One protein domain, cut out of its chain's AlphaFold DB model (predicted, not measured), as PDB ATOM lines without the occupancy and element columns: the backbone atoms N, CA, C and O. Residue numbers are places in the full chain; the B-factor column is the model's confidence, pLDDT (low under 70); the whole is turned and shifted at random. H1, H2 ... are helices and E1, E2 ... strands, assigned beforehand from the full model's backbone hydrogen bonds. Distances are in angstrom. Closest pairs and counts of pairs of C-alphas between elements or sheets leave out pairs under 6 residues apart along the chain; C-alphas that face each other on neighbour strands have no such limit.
ATOM      1  N   HIS A  27     200.902 266.528 211.886       65.25
ATOM      2  CA  HIS A  27     200.295 267.239 213.001       65.25
ATOM      3  C   HIS A  27     198.865 266.744 213.271       65.25
ATOM      4  O   HIS A  27     198.483 266.579 214.427       65.25
ATOM      5  N   GLU A  28     198.110 266.400 212.224       74.06
ATOM      6  CA  GLU A  28     196.760 265.827 212.331       74.06
ATOM      7  C   GLU A  28     196.783 264.446 213.001       74.06
ATOM      8  O   GLU A  28     195.893 264.104 213.787       74.06
ATOM      9  N   LEU A  29     197.855 263.687 212.761       79.88
ATOM     10  CA  LEU A  29     198.125 262.385 213.364       79.88
ATOM     11  C   LEU A  29     198.907 262.457 214.676       79.88
ATOM     12  O   LEU A  29     199.312 261.410 215.168       79.88
ATOM     13  N   ARG A  30     199.159 263.627 215.273       80.00
ATOM     14  CA  ARG A  30     199.720 263.677 216.633       80.00
ATOM     15  C   ARG A  30     198.591 263.640 217.662       80.00
ATOM     16  O   ARG A  30     197.691 264.482 217.596       80.00
ATOM     17  N   PRO A  31     198.604 262.701 218.627       66.81
ATOM     18  CA  PRO A  31     197.630 262.723 219.704       66.81
ATOM     19  C   PRO A  31     197.791 264.037 220.465       66.81
ATOM     20  O   PRO A  31     198.911 264.449 220.778       66.81
ATOM     21  N   GLY A  32     196.678 264.709 220.754       65.94
ATOM     22  CA  GLY A  32     196.706 265.804 221.715       65.94
ATOM     23  C   GLY A  32     197.030 265.245 223.100       65.94
ATOM     24  O   GLY A  32     196.676 264.107 223.403       65.94
ATOM     25  N   LEU A  33     197.655 266.054 223.961       59.47
ATOM     26  CA  LEU A  33     197.961 265.678 225.352       59.47
ATOM     27  C   LEU A  33     196.711 265.278 226.167       59.47
ATOM     28  O   LEU A  33     196.832 264.699 227.239       59.47
ATOM     29  N   THR A  34     195.514 265.577 225.660       63.22
ATOM     30  CA  THR A  34     194.212 265.370 226.303       63.22
ATOM     31  C   THR A  34     193.289 264.433 225.510       63.22
ATOM     32  O   THR A  34     192.069 264.583 225.535       63.22
ATOM     33  N   GLN A  35     193.843 263.452 224.789       74.38
ATOM     34  CA  GLN A  35     193.050 262.405 224.132       74.38
ATOM     35  C   GLN A  35     192.412 261.484 225.193       74.38
ATOM     36  O   GLN A  35     193.048 260.562 225.688       74.38
ATOM     37  N   THR A  36     191.150 261.723 225.553       80.75
ATOM     38  CA  THR A  36     190.419 260.913 226.554       80.75
ATOM     39  C   THR A  36     189.420 259.932 225.942       80.75
ATOM     40  O   THR A  36     188.917 259.051 226.636       80.75
ATOM     41  N   ALA A  37     189.149 260.052 224.641       86.50
ATOM     42  CA  ALA A  37     188.206 259.215 223.909       86.50
ATOM     43  C   ALA A  37     188.867 258.549 222.696       86.50
ATOM     44  O   ALA A  37     189.879 259.025 222.177       86.50
ATOM     45  N   VAL A  38     188.261 257.459 222.221       92.06
ATOM     46  CA  VAL A  38     188.596 256.860 220.925       92.06
ATOM     47  C   VAL A  38     188.138 257.815 219.821       92.06
ATOM     48  O   VAL A  38     186.990 258.260 219.824       92.06
ATOM     49  N   THR A  39     189.021 258.177 218.889       91.56
ATOM     50  CA  THR A  39     188.704 259.160 217.837       91.56
ATOM     51  C   THR A  39     189.308 258.746 216.509       91.56
ATOM     52  O   THR A  39     190.513 258.520 216.418       91.56
ATOM     53  N   TYR A  40     188.490 258.696 215.460       91.56
ATOM     54  CA  TYR A  40     188.984 258.519 214.100       91.56
ATOM     55  C   TYR A  40     189.693 259.794 213.621       91.56
ATOM     56  O   TYR A  40     189.160 260.894 213.761       91.56
ATOM     57  N   ARG A  41     190.909 259.649 213.092       91.00
ATOM     58  CA  ARG A  41     191.816 260.744 212.703       91.00
ATOM     59  C   ARG A  41     192.019 260.858 211.196       91.00
ATOM     60  O   ARG A  41     192.783 261.710 210.767       91.00
ATOM     61  N   GLY A  42     191.305 260.053 210.414       90.94
ATOM     62  CA  GLY A  42     191.315 260.122 208.958       90.94
ATOM     63  C   GLY A  42     192.040 258.959 208.292       90.94
ATOM     64  O   GLY A  42     192.502 258.017 208.942       90.94
ATOM     65  N   GLU A  43     192.083 259.039 206.965       94.19
ATOM     66  CA  GLU A  43     192.743 258.094 206.067       94.19
ATOM     67  C   GLU A  43     193.890 258.799 205.339       94.19
ATOM     68  O   GLU A  43     193.733 259.916 204.845       94.19
ATOM     69  N   HIS A  44     195.019 258.111 205.210       95.12
ATOM     70  CA  HIS A  44     196.162 258.566 204.425       95.12
ATOM     71  C   HIS A  44     196.574 257.499 203.417       95.12
ATOM     72  O   HIS A  44     196.327 256.302 203.607       95.12
ATOM     73  N   ARG A  45     197.189 257.951 202.323       97.00
ATOM     74  CA  ARG A  45     197.627 257.102 201.217       97.00
ATOM     75  C   ARG A  45     199.090 257.360 200.915       97.00
ATOM     76  O   ARG A  45     199.523 258.508 200.908       97.00
ATOM     77  N   TRP A  46     199.827 256.300 200.623       97.94
ATOM     78  CA  TRP A  46     201.229 256.361 200.248       97.94
ATOM     79  C   TRP A  46     201.464 255.582 198.968       97.94
ATOM     80  O   TRP A  46     201.014 254.444 198.847       97.94
ATOM     81  N   ALA A  47     202.238 256.160 198.055       98.06
ATOM     82  CA  ALA A  47     202.934 255.375 197.055       98.06
ATOM     83  C   ALA A  47     204.024 254.574 197.767       98.06
ATOM     84  O   ALA A  47     204.874 255.137 198.465       98.06
ATOM     85  N   TRP A  48     203.978 253.262 197.591       97.81
ATOM     86  CA  TRP A  48     204.947 252.318 198.110       97.81
ATOM     87  C   TRP A  48     205.768 251.741 196.962       97.81
ATOM     88  O   TRP A  48     205.238 251.411 195.899       97.81
ATOM     89  N   ARG A  49     207.073 251.619 197.189       97.62
ATOM     90  CA  ARG A  49     207.986 250.907 196.299       97.62
ATOM     91  C   ARG A  49     208.978 250.114 197.134       97.62
ATOM     92  O   ARG A  49     209.648 250.697 197.989       97.62
ATOM     93  N   SER A  50     209.094 248.822 196.875       95.25
ATOM     94  CA  SER A  50     210.128 247.970 197.456       95.25
ATOM     95  C   SER A  50     211.471 248.136 196.734       95.25
ATOM     96  O   SER A  50     211.559 248.676 195.628       95.25
ATOM     97  N   GLU A  51     212.544 247.654 197.355       93.88
ATOM     98  CA  GLU A  51     213.895 247.663 196.781       93.88
ATOM     99  C   GLU A  51     214.048 246.756 195.548       93.88
ATOM    100  O   GLU A  51     214.883 247.033 194.692       93.88
ATOM    101  N   ASP A  52     213.221 245.712 195.425       88.81
ATOM    102  CA  ASP A  52     213.188 244.804 194.272       88.81
ATOM    103  C   ASP A  52     212.248 245.272 193.147       88.81
ATOM    104  O   ASP A  52     212.118 244.599 192.125       88.81
ATOM    105  N   GLY A  53     211.647 246.457 193.296       90.19
ATOM    106  CA  GLY A  53     210.906 247.142 192.239       90.19
ATOM    107  C   GLY A  53     209.397 246.902 192.231       90.19
ATOM    108  O   GLY A  53     208.724 247.504 191.395       90.19
ATOM    109  N   GLU A  54     208.860 246.102 193.154       90.88
ATOM    110  CA  GLU A  54     207.415 245.996 193.379       90.88
ATOM    111  C   GLU A  54     206.858 247.355 193.820       90.88
ATOM    112  O   GLU A  54     207.475 248.099 194.591       90.88
ATOM    113  N   THR A  55     205.693 247.713 193.291       95.31
ATOM    114  CA  THR A  55     205.036 248.986 193.582       95.31
ATOM    115  C   THR A  55     203.606 248.762 194.020       95.31
ATOM    116  O   THR A  55     202.954 247.812 193.598       95.31
ATOM    117  N   GLY A  56     203.104 249.670 194.847       95.88
ATOM    118  CA  GLY A  56     201.721 249.636 195.285       95.88
ATOM    119  C   GLY A  56     201.282 250.929 195.948       95.88
ATOM    120  O   GLY A  56     202.046 251.887 196.076       95.88
ATOM    121  N   THR A  57     200.032 250.951 196.391       97.81
ATOM    122  CA  THR A  57     199.469 252.033 197.199       97.81
ATOM    123  C   THR A  57     199.067 251.494 198.561       97.81
ATOM    124  O   THR A  57     198.172 250.659 198.669       97.81
ATOM    125  N   LEU A  58     199.707 251.994 199.615       98.00
ATOM    126  CA  LEU A  58     199.318 251.716 200.992       98.00
ATOM    127  C   LEU A  58     198.263 252.738 201.417       98.00
ATOM    128  O   LEU A  58     198.503 253.938 201.337       98.00
ATOM    129  N   ARG A  59     197.102 252.281 201.878       97.56
ATOM    130  CA  ARG A  59     195.997 253.117 202.354       97.56
ATOM    131  C   ARG A  59     195.648 252.721 203.775       97.56
ATOM    132  O   ARG A  59     195.287 251.572 204.000       97.56
ATOM    133  N   LEU A  60     195.731 253.654 204.721       97.88
ATOM    134  CA  LEU A  60     195.509 253.369 206.141       97.88
ATOM    135  C   LEU A  60     194.617 254.423 206.793       97.88
ATOM    136  O   LEU A  60     194.882 255.620 206.692       97.88
ATOM    137  N   GLY A  61     193.598 253.955 207.506       96.50
ATOM    138  CA  GLY A  61     192.816 254.731 208.458       96.50
ATOM    139  C   GLY A  61     193.412 254.659 209.863       96.50
ATOM    140  O   GLY A  61     193.862 253.596 210.294       96.50
ATOM    141  N   PHE A  62     193.383 255.780 210.584       96.19
ATOM    142  CA  PHE A  62     193.960 255.911 211.921       96.19
ATOM    143  C   PHE A  62     192.880 256.213 212.952       96.19
ATOM    144  O   PHE A  62     192.162 257.203 212.842       96.19
ATOM    145  N   THR A  63     192.816 255.407 214.005       95.25
ATOM    146  CA  THR A  63     191.941 255.645 215.157       95.25
ATOM    147  C   THR A  63     192.802 255.841 216.395       95.25
ATOM    148  O   THR A  63     193.424 254.894 216.870       95.25
ATOM    149  N   ALA A  64     192.847 257.068 216.911       94.00
ATOM    150  CA  ALA A  64     193.574 257.402 218.130       94.00
ATOM    151  C   ALA A  64     192.884 256.793 219.355       94.00
ATOM    152  O   ALA A  64     191.660 256.881 219.500       94.00
ATOM    153  N   LEU A  65     193.684 256.209 220.243       93.00
ATOM    154  CA  LEU A  65     193.258 255.637 221.514       93.00
ATOM    155  C   LEU A  65     193.617 256.563 222.688       93.00
ATOM    156  O   LEU A  65     194.578 257.330 222.589       93.00
ATOM    157  N   PRO A  66     192.932 256.442 223.843       90.75
ATOM    158  CA  PRO A  66     193.306 257.170 225.059       90.75
ATOM    159  C   PRO A  66     194.728 256.884 225.568       90.75
ATOM    160  O   PRO A  66     195.282 257.677 226.321       90.75
ATOM    161  N   SER A  67     195.346 255.770 225.155       89.25
ATOM    162  CA  SER A  67     196.749 255.459 225.470       89.25
ATOM    163  C   SER A  67     197.759 256.348 224.733       89.25
ATOM    164  O   SER A  67     198.940 256.318 225.067       89.25
ATOM    165  N   GLY A  68     197.320 257.111 223.725       88.88
ATOM    166  CA  GLY A  68     198.187 257.878 222.825       88.88
ATOM    167  C   GLY A  68     198.685 257.092 221.605       88.88
ATOM    168  O   GLY A  68     199.315 257.680 220.725       88.88
ATOM    169  N   ASP A  69     198.379 255.797 221.520       93.94
ATOM    170  CA  ASP A  69     198.643 254.971 220.338       93.94
ATOM    171  C   ASP A  69     197.460 255.007 219.352       93.94
ATOM    172  O   ASP A  69     196.385 255.543 219.634       93.94
ATOM    173  N   TYR A  70     197.655 254.402 218.184       95.88
ATOM    174  CA  TYR A  70     196.670 254.292 217.116       95.88
ATOM    175  C   TYR A  70     196.342 252.833 216.819       95.88
ATOM    176  O   TYR A  70     197.248 252.009 216.691       95.88
ATOM    177  N   LEU A  71     195.058 252.543 216.604       97.69
ATOM    178  CA  LEU A  71     194.640 251.391 215.806       97.69
ATOM    179  C   LEU A  71     194.669 251.777 214.333       97.69
ATOM    180  O   LEU A  71     194.232 252.872 213.966       97.69
ATOM    181  N   VAL A  72     195.172 250.868 213.504       98.00
ATOM    182  CA  VAL A  72     195.359 251.102 212.074       98.00
ATOM    183  C   VAL A  72     194.697 249.984 211.284       98.00
ATOM    184  O   VAL A  72     194.883 248.807 211.593       98.00
ATOM    185  N   ALA A  73     193.930 250.350 210.260       98.19
ATOM    186  CA  ALA A  73     193.298 249.409 209.341       98.19
ATOM    187  C   ALA A  73     193.200 250.007 207.934       98.19
ATOM    188  O   ALA A  73     193.035 251.216 207.781       98.19
ATOM    189  N   GLY A  74     193.280 249.167 206.909       97.81
ATOM    190  CA  GLY A  74     193.176 249.584 205.518       97.81
ATOM    191  C   GLY A  74     193.637 248.498 204.554       97.81
ATOM    192  O   GLY A  74     193.371 247.316 204.784       97.81
ATOM    193  N   SER A  75     194.314 248.894 203.478       97.62
ATOM    194  CA  SER A  75     194.778 247.966 202.449       97.62
ATOM    195  C   SER A  75     196.116 248.354 201.823       97.62
ATOM    196  O   SER A  75     196.500 249.524 201.795       97.62
ATOM    197  N   LEU A  76     196.829 247.348 201.321       97.06
ATOM    198  CA  LEU A  76     197.937 247.497 200.385       97.06
ATOM    199  C   LEU A  76     197.442 247.050 199.009       97.06
ATOM    200  O   LEU A  76     197.164 245.869 198.800       97.06
ATOM    201  N   LEU A  77     197.307 248.002 198.092       95.56
ATOM    202  CA  LEU A  77     196.914 247.751 196.713       95.56
ATOM    203  C   LEU A  77     198.162 247.538 195.857       95.56
ATOM    204  O   LEU A  77     198.991 248.439 195.745       95.56
ATOM    205  N   LEU A  78     198.270 246.359 195.264       92.31
ATOM    206  CA  LEU A  78     199.273 245.967 194.279       92.31
ATOM    207  C   LEU A  78     198.614 245.898 192.895       92.31
ATOM    208  O   LEU A  78     197.391 245.998 192.775       92.31
ATOM    209  N   ASP A  79     199.412 245.684 191.852       87.44
ATOM    210  CA  ASP A  79     198.901 245.586 190.477       87.44
ATOM    211  C   ASP A  79     197.930 244.405 190.282       87.44
ATOM    212  O   ASP A  79     196.995 244.492 189.486       87.44
ATOM    213  N   ASP A  80     198.135 243.300 191.007       84.00
ATOM    214  CA  ASP A  80     197.378 242.051 190.861       84.00
ATOM    215  C   ASP A  80     196.476 241.710 192.062       84.00
ATOM    216  O   ASP A  80     195.699 240.750 191.980       84.00
ATOM    217  N   ALA A  81     196.555 242.477 193.159       88.62
ATOM    218  CA  ALA A  81     195.893 242.163 194.425       88.62
ATOM    219  C   ALA A  81     195.561 243.402 195.272       88.62
ATOM    220  O   ALA A  81     196.351 244.335 195.372       88.62
ATOM    221  N   GLU A  82     194.443 243.355 196.000       92.62
ATOM    222  CA  GLU A  82     194.224 244.211 197.172       92.62
ATOM    223  C   GLU A  82     194.368 243.360 198.436       92.62
ATOM    224  O   GLU A  82     193.627 242.397 198.646       92.62
ATOM    225  N   LEU A  83     195.348 243.700 199.271       95.06
ATOM    226  CA  LEU A  83     195.658 242.985 200.506       95.06
ATOM    227  C   LEU A  83     195.119 243.767 201.703       95.06
ATOM    228  O   LEU A  83     195.306 244.980 201.788       95.06
ATOM    229  N   GLY A  84     194.488 243.084 202.655       97.81
ATOM    230  CA  GLY A  84     194.059 243.704 203.905       97.81
ATOM    231  C   GLY A  84     195.266 244.048 204.772       97.81
ATOM    232  O   GLY A  84     196.178 243.238 204.908       97.81
ATOM    233  N   ALA A  85     195.274 245.235 205.376       98.19
ATOM    234  CA  ALA A  85     196.330 245.686 206.275       98.19
ATOM    235  C   ALA A  85     195.729 246.127 207.611       98.19
ATOM    236  O   ALA A  85     194.799 246.931 207.647       98.19
ATOM    237  N   SER A  86     196.255 245.622 208.725       98.31
ATOM    238  CA  SER A  86     195.834 246.071 210.056       98.31
ATOM    239  C   SER A  86     196.957 245.979 211.075       98.31
ATOM    240  O   SER A  86     197.883 245.184 210.927       98.31
ATOM    241  N   GLY A  87     196.891 246.806 212.112       98.38
ATOM    242  CA  GLY A  87     197.905 246.828 213.151       98.38
ATOM    243  C   GLY A  87     197.801 248.049 214.048       98.38
ATOM    244  O   GLY A  87     196.705 248.493 214.398       98.38
ATOM    245  N   SER A  88     198.956 248.584 214.432       98.19
ATOM    246  CA  SER A  88     199.047 249.712 215.355       98.19
ATOM    247  C   SER A  88     200.060 250.743 214.885       98.19
ATOM    248  O   SER A  88     201.003 250.419 214.164       98.19
ATOM    249  N   ALA A  89     199.888 251.984 215.324       97.88
ATOM    250  CA  ALA A  89     200.903 253.007 215.148       97.88
ATOM    251  C   ALA A  89     201.145 253.791 216.431       97.88
ATOM    252  O   ALA A  89     200.264 253.923 217.277       97.88
ATOM    253  N   ARG A  90     202.363 254.310 216.575       96.12
ATOM    254  CA  ARG A  90     202.781 255.073 217.749       96.12
ATOM    255  C   ARG A  90     203.891 256.045 217.406       96.12
ATOM    256  O   ARG A  90     204.808 255.727 216.648       96.12
ATOM    257  N   TRP A  91     203.841 257.218 218.021       94.06
ATOM    258  CA  TRP A  91     204.939 258.169 217.932       94.06
ATOM    259  C   TRP A  91     206.120 257.713 218.796       94.06
ATOM    260  O   TRP A  91     205.966 257.246 219.931       94.06
ATOM    261  N   ARG A  92     207.324 257.853 218.246       93.75
ATOM    262  CA  ARG A  92     208.613 257.677 218.917       93.75
ATOM    263  C   ARG A  92     209.503 258.848 218.505       93.75
ATOM    264  O   ARG A  92     210.046 258.870 217.407       93.75
ATOM    265  N   GLY A  93     209.585 259.856 219.374       90.31
ATOM    266  CA  GLY A  93     210.266 261.114 219.068       90.31
ATOM    267  C   GLY A  93     209.596 261.873 217.917       90.31
ATOM    268  O   GLY A  93     208.436 262.290 218.008       90.31
ATOM    269  N   ASP A  94     210.337 262.064 216.833       91.12
ATOM    270  CA  ASP A  94     209.912 262.725 215.599       91.12
ATOM    271  C   ASP A  94     209.400 261.745 214.528       91.12
ATOM    272  O   ASP A  94     209.045 262.175 213.429       91.12
ATOM    273  N   ARG A  95     209.312 260.444 214.845       95.44
ATOM    274  CA  ARG A  95     208.857 259.401 213.918       95.44
ATOM    275  C   ARG A  95     207.536 258.774 214.329       95.44
ATOM    276  O   ARG A  95     207.323 258.464 215.501       95.44
ATOM    277  N   LEU A  96     206.674 258.544 213.347       96.69
ATOM    278  CA  LEU A  96     205.503 257.689 213.487       96.69
ATOM    279  C   LEU A  96     205.898 256.281 213.043       96.69
ATOM    280  O   LEU A  96     206.222 256.060 211.878       96.69
ATOM    281  N   ILE A  97     205.887 255.345 213.987       98.19
ATOM    282  CA  ILE A  97     206.129 253.929 213.717       98.19
ATOM    283  C   ILE A  97     204.779 253.266 213.487       98.19
ATOM    284  O   ILE A  97     203.910 253.364 214.353       98.19
ATOM    285  N   VAL A  98     204.612 252.600 212.349       98.44
ATOM    286  CA  VAL A  98     203.413 251.828 212.001       98.44
ATOM    287  C   VAL A  98     203.825 250.369 211.859       98.44
ATOM    288  O   VAL A  98     204.611 250.045 210.977       98.44
ATOM    289  N   ASP A  99     203.310 249.495 212.717       98.62
ATOM    290  CA  ASP A  99     203.542 248.050 212.652       98.62
ATOM    291  C   ASP A  99     202.239 247.382 212.167       98.62
ATOM    292  O   ASP A  99     201.194 247.507 212.815       98.62
ATOM    293  N   LEU A 100     202.288 246.689 211.029       98.56
ATOM    294  CA  LEU A 100     201.143 246.089 210.340       98.56
ATOM    295  C   LEU A 100     201.342 244.589 210.110       98.56
ATOM    296  O   LEU A 100     202.445 244.117 209.824       98.56
ATOM    297  N   MET A 101     200.229 243.865 210.136       98.25
ATOM    298  CA  MET A 101     200.065 242.603 209.433       98.25
ATOM    299  C   MET A 101     199.288 242.869 208.144       98.25
ATOM    300  O   MET A 101     198.198 243.446 208.174       98.25
ATOM    301  N   VAL A 102     199.854 242.438 207.024       97.12
ATOM    302  CA  VAL A 102     199.232 242.476 205.702       97.12
ATOM    303  C   VAL A 102     198.881 241.049 205.314       97.12
ATOM    304  O   VAL A 102     199.717 240.161 205.442       97.12
ATOM    305  N   SER A 103     197.661 240.794 204.863       95.50
ATOM    306  CA  SER A 103     197.234 239.459 204.448       95.50
ATOM    307  C   SER A 103     196.293 239.511 203.258       95.50
ATOM    308  O   SER A 103     195.566 240.480 203.035       95.50
ATOM    309  N   GLY A 104     196.325 238.452 202.463       92.88
ATOM    310  CA  GLY A 104     195.505 238.337 201.268       92.88
ATOM    311  C   GLY A 104     196.125 237.368 200.286       92.88
ATOM    312  O   GLY A 104     196.919 236.503 200.657       92.88
ATOM    313  N   GLY A 105     195.754 237.507 199.026       90.19
ATOM    314  CA  GLY A 105     196.250 236.658 197.963       90.19
ATOM    315  C   GLY A 105     195.484 236.897 196.680       90.19
ATOM    316  O   GLY A 105     194.582 237.734 196.626       90.19
ATOM    317  N   VAL A 106     195.859 236.157 195.648       90.50
ATOM    318  CA  VAL A 106     195.231 236.266 194.337       90.50
ATOM    319  C   VAL A 106     194.436 235.018 194.012       90.50
ATOM    320  O   VAL A 106     194.719 233.931 194.514       90.50
ATOM    321  N   ARG A 107     193.447 235.176 193.137       91.88
ATOM    322  CA  ARG A 107     192.672 234.065 192.598       91.88
ATOM    323  C   ARG A 107     192.776 234.059 191.085       91.88
ATOM    324  O   ARG A 107     192.555 235.091 190.458       91.88
ATOM    325  N   ALA A 108     193.056 232.891 190.520       91.31
ATOM    326  CA  ALA A 108     193.094 232.647 189.086       91.31
ATOM    327  C   ALA A 108     194.005 233.617 188.299       91.31
ATOM    328  O   ALA A 108     193.679 233.999 187.174       91.31
ATOM    329  N   GLN A 109     195.151 234.004 188.871       91.50
ATOM    330  CA  GLN A 109     196.105 234.914 188.223       91.50
ATOM    331  C   GLN A 109     197.174 234.164 187.435       91.50
ATOM    332  O   GLN A 109     197.598 233.080 187.832       91.50
ATOM    333  N   ALA A 110     197.651 234.750 186.337       92.44
ATOM    334  CA  ALA A 110     198.815 234.212 185.639       92.44
ATOM    335  C   ALA A 110     200.064 234.336 186.539       92.44
ATOM    336  O   ALA A 110     200.286 235.402 187.115       92.44
ATOM    337  N   PRO A 111     200.885 233.280 186.694       90.62
ATOM    338  CA  PRO A 111     202.079 233.365 187.523       90.62
ATOM    339  C   PRO A 111     203.116 234.297 186.883       90.62
ATOM    340  O   PRO A 111     203.489 234.114 185.723       90.62
ATOM    341  N   ASP A 112     203.615 235.264 187.653       88.50
ATOM    342  CA  ASP A 112     204.784 236.068 187.280       88.50
ATOM    343  C   ASP A 112     206.064 235.214 187.208       88.50
ATOM    344  O   ASP A 112     206.091 234.060 187.644       88.50
ATOM    345  N   GLU A 113     207.150 235.771 186.668       89.19
ATOM    346  CA  GLU A 113     208.410 235.039 186.503       89.19
ATOM    347  C   GLU A 113     208.945 234.425 187.804       89.19
ATOM    348  O   GLU A 113     209.513 233.331 187.778       89.19
ATOM    349  N   ALA A 114     208.780 235.101 188.943       87.06
ATOM    350  CA  ALA A 114     209.256 234.593 190.223       87.06
ATOM    351  C   ALA A 114     208.419 233.387 190.675       87.06
ATOM    352  O   ALA A 114     208.978 232.379 191.111       87.06
ATOM    353  N   LYS A 115     207.093 233.448 190.506       90.25
ATOM    354  CA  LYS A 115     206.165 232.355 190.828       90.25
ATOM    355  C   LYS A 115     206.312 231.178 189.859       90.25
ATOM    356  O   LYS A 115     206.234 230.032 190.293       90.25
ATOM    357  N   GLN A 116     206.598 231.424 188.578       92.94
ATOM    358  CA  GLN A 116     206.860 230.369 187.587       92.94
ATOM    359  C   GLN A 116     208.056 229.491 187.980       92.94
ATOM    360  O   GLN A 116     208.001 228.272 187.817       92.94
ATOM    361  N   ARG A 117     209.112 230.082 188.558       92.62
ATOM    362  CA  ARG A 117     210.324 229.362 189.002       92.62
ATOM    363  C   ARG A 117     210.078 228.378 190.155       92.62
ATOM    364  O   ARG A 117     210.956 227.573 190.448       92.62
ATOM    365  N   LEU A 118     208.907 228.417 190.798       92.81
ATOM    366  CA  LEU A 118     208.525 227.482 191.867       92.81
ATOM    367  C   LEU A 118     208.022 226.127 191.335       92.81
ATOM    368  O   LEU A 118     207.864 225.170 192.102       92.81
ATOM    369  N   PHE A 119     207.741 226.041 190.036       93.06
ATOM    370  CA  PHE A 119     207.244 224.839 189.374       93.06
ATOM    371  C   PHE A 119     208.352 224.195 188.541       93.06
ATOM    372  O   PHE A 119     209.258 224.872 188.052       93.06
ATOM    373  N   ALA A 120     208.285 222.874 188.357       92.31
ATOM    374  CA  ALA A 120     209.191 222.215 187.429       92.31
ATOM    375  C   ALA A 120     208.883 222.648 185.985       92.31
ATOM    376  O   ALA A 120     207.786 223.116 185.656       92.31
ATOM    377  N   LYS A 121     209.863 222.489 185.091       89.69
ATOM    378  CA  LYS A 121     209.702 222.847 183.678       89.69
ATOM    379  C   LYS A 121     208.542 222.054 183.065       89.69
ATOM    380  O   LYS A 121     208.559 220.831 183.076       89.69
ATOM    381  N   GLY A 122     207.567 222.764 182.497       90.38
ATOM    382  CA  GLY A 122     206.359 222.166 181.915       90.38
ATOM    383  C   GLY A 122     205.211 221.941 182.905       90.38
ATOM    384  O   GLY A 122     204.114 221.612 182.471       90.38
ATOM    385  N   GLU A 123     205.427 222.175 184.204       93.00
ATOM    386  CA  GLU A 123     204.404 222.041 185.253       93.00
ATOM    387  C   GLU A 123     203.830 223.386 185.715       93.00
ATOM    388  O   GLU A 123     203.015 223.433 186.635       93.00
ATOM    389  N   VAL A 124     204.256 224.493 185.101       94.19
ATOM    390  CA  VAL A 124     203.729 225.828 185.398       94.19
ATOM    391  C   VAL A 124     202.250 225.870 184.994       94.19
ATOM    392  O   VAL A 124     201.940 225.752 183.803       94.19
ATOM    393  N   PRO A 125     201.315 226.048 185.942       92.88
ATOM    394  CA  PRO A 125     199.907 226.157 185.602       92.88
ATOM    395  C   PRO A 125     199.632 227.494 184.905       92.88
ATOM    396  O   PRO A 125     200.301 228.499 185.148       92.88
ATOM    397  N   LYS A 126     198.600 227.529 184.054       94.56
ATOM    398  CA  LYS A 126     198.174 228.770 183.380       94.56
ATOM    399  C   LYS A 126     197.704 229.841 184.367       94.56
ATOM    400  O   LYS A 126     197.807 231.026 184.074       94.56
ATOM    401  N   GLN A 127     197.152 229.403 185.497       95.25
ATOM    402  CA  GLN A 127     196.638 230.248 186.562       95.25
ATOM    403  C   GLN A 127     197.006 229.652 187.918       95.25
ATOM    404  O   GLN A 127     197.070 228.431 188.071       95.25
ATOM    405  N   ILE A 128     197.218 230.524 188.891       93.88
ATOM    406  CA  ILE A 128     197.500 230.194 190.280       93.88
ATOM    407  C   ILE A 128     196.533 230.938 191.198       93.88
ATOM    408  O   ILE A 128     196.135 232.076 190.939       93.88
ATOM    409  N   ASP A 129     196.216 230.284 192.303       94.19
ATOM    410  CA  ASP A 129     195.686 230.916 193.497       94.19
ATOM    411  C   ASP A 129     196.832 231.070 194.497       94.19
ATOM    412  O   ASP A 129     197.749 230.238 194.549       94.19
ATOM    413  N   SER A 130     196.783 232.121 195.308       93.50
ATOM    414  CA  SER A 130     197.691 232.285 196.431       93.50
ATOM    415  C   SER A 130     196.961 232.781 197.669       93.50
ATOM    416  O   SER A 130     195.910 233.412 197.594       93.50
ATOM    417  N   ALA A 131     197.553 232.495 198.818       93.94
ATOM    418  CA  ALA A 131     197.236 233.132 200.080       93.94
ATOM    419  C   ALA A 131     198.544 233.348 200.837       93.94
ATOM    420  O   ALA A 131     199.435 232.499 200.816       93.94
ATOM    421  N   GLY A 132     198.679 234.481 201.505       93.69
ATOM    422  CA  GLY A 132     199.908 234.838 202.186       93.69
ATOM    423  C   GLY A 132     199.705 235.903 203.238       93.69
ATOM    424  O   GLY A 132     198.615 236.451 203.430       93.69
ATOM    425  N   PHE A 133     200.797 236.176 203.933       94.38
ATOM    426  CA  PHE A 133     200.875 237.249 204.902       94.38
ATOM    427  C   PHE A 133     202.239 237.922 204.832       94.38
ATOM    428  O   PHE A 133     203.237 237.326 204.411       94.38
ATOM    429  N   ALA A 134     202.281 239.163 205.293       95.62
ATOM    430  CA  ALA A 134     203.505 239.888 205.517       95.62
ATOM    431  C   ALA A 134     203.434 240.698 206.810       95.62
ATOM    432  O   ALA A 134     202.448 241.379 207.082       95.62
ATOM    433  N   SER A 135     204.505 240.663 207.596       97.31
ATOM    434  CA  SER A 135     204.755 241.708 208.588       97.31
ATOM    435  C   SER A 135     205.316 242.921 207.862       97.31
ATOM    436  O   SER A 135     206.245 242.774 207.071       97.31
ATOM    437  N   PHE A 136     204.759 244.099 208.116       98.12
ATOM    438  CA  PHE A 136     205.141 245.342 207.455       98.12
ATOM    439  C   PHE A 136     205.319 246.434 208.504       98.12
ATOM    440  O   PHE A 136     204.389 246.761 209.235       98.12
ATOM    441  N   ARG A 137     206.510 247.016 208.579       98.50
ATOM    442  CA  ARG A 137     206.823 248.129 209.471       98.50
ATOM    443  C   ARG A 137     207.133 249.363 208.647       98.50
ATOM    444  O   ARG A 137     208.012 249.299 207.799       98.50
ATOM    445  N   ALA A 138     206.469 250.480 208.924       98.31
ATOM    446  CA  ALA A 138     206.804 251.783 208.368       98.31
ATOM    447  C   ALA A 138     207.375 252.711 209.438       98.31
ATOM    448  O   ALA A 138     206.857 252.784 210.553       98.31
ATOM    449  N   GLU A 139     208.400 253.471 209.067       98.19
ATOM    450  CA  GLU A 139     208.955 254.545 209.884       98.19
ATOM    451  C   GLU A 139     208.803 255.863 209.133       98.19
ATOM    452  O   GLU A 139     209.533 256.157 208.182       98.19
ATOM    453  N   LEU A 140     207.807 256.646 209.543       97.44
ATOM    454  CA  LEU A 140     207.392 257.861 208.856       97.44
ATOM    455  C   LEU A 140     207.926 259.098 209.579       97.44
ATOM    456  O   LEU A 140     207.953 259.171 210.807       97.44
ATOM    457  N   SER A 141     208.361 260.084 208.804       95.25
ATOM    458  CA  SER A 141     208.741 261.416 209.281       95.25
ATOM    459  C   SER A 141     207.519 262.257 209.671       95.25
ATOM    460  O   SER A 141     206.369 261.863 209.478       95.25
ATOM    461  N   THR A 142     207.751 263.480 210.147       91.25
ATOM    462  CA  THR A 142     206.689 264.479 210.349       91.25
ATOM    463  C   THR A 142     206.055 264.985 209.046       91.25
ATOM    464  O   THR A 142     205.016 265.633 209.093       91.25
ATOM    465  N   ALA A 143     206.649 264.696 207.887       91.81
ATOM    466  CA  ALA A 143     206.015 264.900 206.583       91.81
ATOM    467  C   ALA A 143     205.231 263.657 206.116       91.81
ATOM    468  O   ALA A 143     204.722 263.638 205.005       91.81
ATOM    469  N   LEU A 144     205.173 262.606 206.944       94.19
ATOM    470  CA  LEU A 144     204.592 261.288 206.661       94.19
ATOM    471  C   LEU A 144     205.230 260.508 205.504       94.19
ATOM    472  O   LEU A 144     204.831 259.377 205.256       94.19
ATOM    473  N   ASP A 145     206.266 261.034 204.863       96.06
ATOM    474  CA  ASP A 145     207.193 260.252 204.045       96.06
ATOM    475  C   ASP A 145     208.073 259.359 204.920       96.06
ATOM    476  O   ASP A 145     208.448 259.755 206.032       96.06
ATOM    477  N   GLY A 146     208.481 258.197 204.411       97.25
ATOM    478  CA  GLY A 146     209.291 257.277 205.197       97.25
ATOM    479  C   GLY A 146     209.862 256.086 204.448       97.25
ATOM    480  O   GLY A 146     209.920 256.045 203.217       97.25
ATOM    481  N   VAL A 147     210.299 255.116 205.239       98.38
ATOM    482  CA  VAL A 147     210.813 253.823 204.783       98.38
ATOM    483  C   VAL A 147     209.954 252.704 205.346       98.38
ATOM    484  O   VAL A 147     209.281 252.883 206.364       98.38
ATOM    485  N   SER A 148     209.985 251.552 204.688       98.19
ATOM    486  CA  SER A 148     209.301 250.347 205.137       98.19
ATOM    487  C   SER A 148     210.235 249.149 205.189       98.19
ATOM    488  O   SER A 148     211.166 249.047 204.394       98.19
ATOM    489  N   GLN A 149     209.923 248.207 206.067       98.06
ATOM    490  CA  GLN A 149     210.515 246.878 206.118       98.06
ATOM    491  C   GLN A 149     209.396 245.852 206.061       98.06
ATOM    492  O   GLN A 149     208.405 245.976 206.782       98.06
ATOM    493  N   GLN A 150     209.563 244.836 205.230       96.06
ATOM    494  CA  GLN A 150     208.577 243.789 205.042       96.06
ATOM    495  C   GLN A 150     209.215 242.412 205.185       96.06
ATOM    496  O   GLN A 150     210.318 242.177 204.700       96.06
ATOM    497  N   TYR A 151     208.490 241.497 205.818       95.94
ATOM    498  CA  TYR A 151     208.782 240.069 205.850       95.94
ATOM    499  C   TYR A 151     207.546 239.309 205.377       95.94
ATOM    500  O   TYR A 151     206.506 239.412 206.023       95.94
ATOM    501  N   GLN A 152     207.639 238.574 204.269       94.50
ATOM    502  CA  GLN A 152     206.495 237.967 203.580       94.50
ATOM    503  C   GLN A 152     206.673 236.469 203.323       94.50
ATOM    504  O   GLN A 152     207.759 236.022 202.944       94.50
ATOM    505  N   THR A 153     205.559 235.739 203.416       95.25
ATOM    506  CA  THR A 153     205.425 234.350 202.963       95.25
ATOM    507  C   THR A 153     204.087 234.150 202.251       95.25
ATOM    508  O   THR A 153     203.038 234.498 202.795       95.25
ATOM    509  N   ASN A 154     204.111 233.528 201.068       93.62
ATOM    510  CA  ASN A 154     202.910 233.133 200.324       93.62
ATOM    511  C   ASN A 154     202.889 231.620 200.084       93.62
ATOM    512  O   ASN A 154     203.919 231.011 199.792       93.62
ATOM    513  N   VAL A 155     201.699 231.032 200.128       94.75
ATOM    514  CA  VAL A 155     201.407 229.666 199.688       94.75
ATOM    515  C   VAL A 155     200.582 229.748 198.412       94.75
ATOM    516  O   VAL A 155     199.641 230.535 198.323       94.75
ATOM    517  N   LEU A 156     200.944 228.945 197.421       94.12
ATOM    518  CA  LEU A 156     200.334 228.924 196.101       94.12
ATOM    519  C   LEU A 156     199.712 227.555 195.808       94.12
ATOM    520  O   LEU A 156     200.011 226.556 196.475       94.12
ATOM    521  N   THR A 157     198.878 227.500 194.768       89.31
ATOM    522  CA  THR A 157     198.342 226.253 194.199       89.31
ATOM    523  C   THR A 157     199.411 225.159 194.103       89.31
ATOM    524  O   THR A 157     200.541 225.397 193.676       89.31
ATOM    525  N   GLY A 158     199.050 223.934 194.499       89.12
ATOM    526  CA  GLY A 158     199.973 222.795 194.511       89.12
ATOM    527  C   GLY A 158     200.952 222.785 195.692       89.12
ATOM    528  O   GLY A 158     201.952 222.073 195.638       89.12
ATOM    529  N   GLY A 159     200.692 223.576 196.742       91.19
ATOM    530  CA  GLY A 159     201.502 223.601 197.964       91.19
ATOM    531  C   GLY A 159     202.872 224.257 197.785       91.19
ATOM    532  O   GLY A 159     203.772 224.025 198.589       91.19
ATOM    533  N   LYS A 160     203.056 225.048 196.722       94.75
ATOM    534  CA  LYS A 160     204.302 225.788 196.492       94.75
ATOM    535  C   LYS A 160     204.388 226.960 197.465       94.75
ATOM    536  O   LYS A 160     203.379 227.594 197.759       94.75
ATOM    537  N   VAL A 161     205.592 227.253 197.944       94.56
ATOM    538  CA  VAL A 161     205.835 228.332 198.907       94.56
ATOM    539  C   VAL A 161     206.769 229.359 198.283       94.56
ATOM    540  O   VAL A 161     207.814 229.005 197.741       94.56
ATOM    541  N   GLN A 162     206.384 230.628 198.375       91.62
ATOM    542  CA  GLN A 162     207.223 231.770 198.042       91.62
ATOM    543  C   GLN A 162     207.634 232.467 199.341       91.62
ATOM    544  O   GLN A 162     206.790 233.017 200.050       91.62
ATOM    545  N   GLY A 163     208.934 232.450 199.630       90.44
ATOM    546  CA  GLY A 163     209.525 233.043 200.827       90.44
ATOM    547  C   GLY A 163     210.080 232.021 201.822       90.44
ATOM    548  O   GLY A 163     210.118 230.828 201.517       90.44
ATOM    549  N   PRO A 164     210.550 232.481 202.994       91.38
ATOM    550  CA  PRO A 164     210.444 233.852 203.497       91.38
ATOM    551  C   PRO A 164     211.251 234.874 202.689       91.38
ATOM    552  O   PRO A 164     212.382 234.603 202.292       91.38
ATOM    553  N   ILE A 165     210.667 236.050 202.450       92.25
ATOM    554  CA  ILE A 165     211.327 237.163 201.753       92.25
ATOM    555  C   ILE A 165     211.343 238.377 202.669       92.25
ATOM    556  O   ILE A 165     210.295 238.790 203.163       92.25
ATOM    557  N   TYR A 166     212.525 238.952 202.862       94.31
ATOM    558  CA  TYR A 166     212.697 240.254 203.490       94.31
ATOM    559  C   TYR A 166     212.921 241.313 202.414       94.31
ATOM    560  O   TYR A 166     213.687 241.060 201.485       94.31
ATOM    561  N   ARG A 167     212.262 242.469 202.537       94.69
ATOM    562  CA  ARG A 167     212.427 243.595 201.609       94.69
ATOM    563  C   ARG A 167     212.371 244.923 202.341       94.69
ATOM    564  O   ARG A 167     211.481 245.138 203.168       94.69
ATOM    565  N   ASN A 168     213.269 245.832 201.991       97.88
ATOM    566  CA  ASN A 168     213.094 247.244 202.317       97.88
ATOM    567  C   ASN A 168     212.243 247.944 201.257       97.88
ATOM    568  O   ASN A 168     212.092 247.468 200.133       97.88
ATOM    569  N   GLY A 169     211.706 249.106 201.607       97.56
ATOM    570  CA  GLY A 169     210.985 249.957 200.676       97.56
ATOM    571  C   GLY A 169     210.924 251.408 201.121       97.56
ATOM    572  O   GLY A 169     211.384 251.781 202.202       97.56
ATOM    573  N   VAL A 170     210.338 252.228 200.260       98.38
ATOM    574  CA  VAL A 170     210.095 253.651 200.483       98.38
ATOM    575  C   VAL A 170     208.602 253.942 200.426       98.38
ATOM    576  O   VAL A 170     207.861 253.319 199.666       98.38
ATOM    577  N   LEU A 171     208.174 254.907 201.234       98.25
ATOM    578  CA  LEU A 171     206.802 255.394 201.301       98.25
ATOM    579  C   LEU A 171     206.789 256.894 201.032       98.25
ATOM    580  O   LEU A 171     207.502 257.661 201.688       98.25
ATOM    581  N   LYS A 172     205.961 257.302 200.072       97.56
ATOM    582  CA  LYS A 172     205.739 258.703 199.714       97.56
ATOM    583  C   LYS A 172     204.281 259.056 199.882       97.56
ATOM    584  O   LYS A 172     203.436 258.420 199.259       97.56
ATOM    585  N   LEU A 173     203.999 260.033 200.741       95.81
ATOM    586  CA  LEU A 173     202.632 260.461 200.997       95.81
ATOM    587  C   LEU A 173     202.019 260.980 199.692       95.81
ATOM    588  O   LEU A 173     202.595 261.823 199.004       95.81
ATOM    589  N   LEU A 174     200.841 260.468 199.362       93.44
ATOM    590  CA  LEU A 174     200.023 260.978 198.276       93.44
ATOM    591  C   LEU A 174     199.131 262.074 198.857       93.44
ATOM    592  O   LEU A 174     198.378 261.826 199.802       93.44
ATOM    593  N   SER A 175     199.229 263.289 198.314       70.69
ATOM    594  CA  SER A 175     198.249 264.335 198.604       70.69
ATOM    595  C   SER A 175     196.870 263.844 198.166       70.69
ATOM    596  O   SER A 175     196.744 263.295 197.067       70.69
TER     597      SER A 175
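What this domain is: This is residues 27 to 175 of the 176 residues of an uncharacterized protein of Rhodopseudomonas pentothenatexigens (UniProt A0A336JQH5). A long, narrow, fully closed barrel of eight slanting strands, E1 to E8, makes the body. Residues 105 to 129, with the short helix H1, lie at one end of the barrel, and residues 27 to 38 lie at the other end. The printed part has 149 residues with one named helix and eight named strands, in the order E1 E2 E3 E4 E5 H1 E6 E7 E8; the ring follows the strands' order, with antiparallel neighbours throughout. The class is mostly strand. The whole is a rod of 63 by 26 by 25 A, only just compact and close to loose, with a radius of gyration of the C-alphas of 17.4 A.

Where its parts are: E1, residues 39 to 50, begins at C-alpha 39 (188.704, 259.160, 217.837), spans 31.6 A and bends by 57 degrees at residue 47. E2 is residues 55 to 64, E3 residues 70 to 78. E4, residues 82 to 92, spans 29.3 A and bends by 54 degrees at residue 87. E5 is residues 95 to 104, and H1 residues 113 to 116, 5.0 A long. E6, residues 130 to 140, spans 30.0 A, and E7, residues 146 to 156, spans 31.1 A. E8, residues 160 to 174, is the longest at 35.5 A, bends by 69 degrees at residue 166 and ends at C-alpha 174 (200.023, 260.978, 198.276).

How they stand to each other: E1 to E5 form a meander, each strand the antiparallel neighbour of the one before, and E6 to E8 form another. In the hairpin of E1 and E2, N 46 and O 58 are 2.8 A apart, within hydrogen-bond range. In the hairpin of E4 and E5, N 88 and O 99 are within hydrogen-bond range at 3.0 A. E5 and E6 are antiparallel at 174 degrees, with N 100 and O 136 within hydrogen-bond range at 2.8 A. E8 and E1 close the ring, antiparallel at 114 degrees, with N 47 and O 172 within hydrogen-bond range at 2.8 A. E1 and E5 are apart. H1 is only just on the barrel, with 5 pairs of C-alphas within 10 A; its closest C-alphas to E8 are those of Lys 115 and Gln 162, 7.3 A. H1 is too short for any O i to N i+4 pair, and its one O i to N i+3 pair is not within range.

The domain as a whole: The C-alphas of Thr 34 and Gly 122, the two farthest apart, are 63.1 A apart. The printed part has no cut. The link from H1 to E6 is long, with 13 residues. Mean pLDDT of the printed part is 92.6; residue 27 and residues 31 to 34 are under 70.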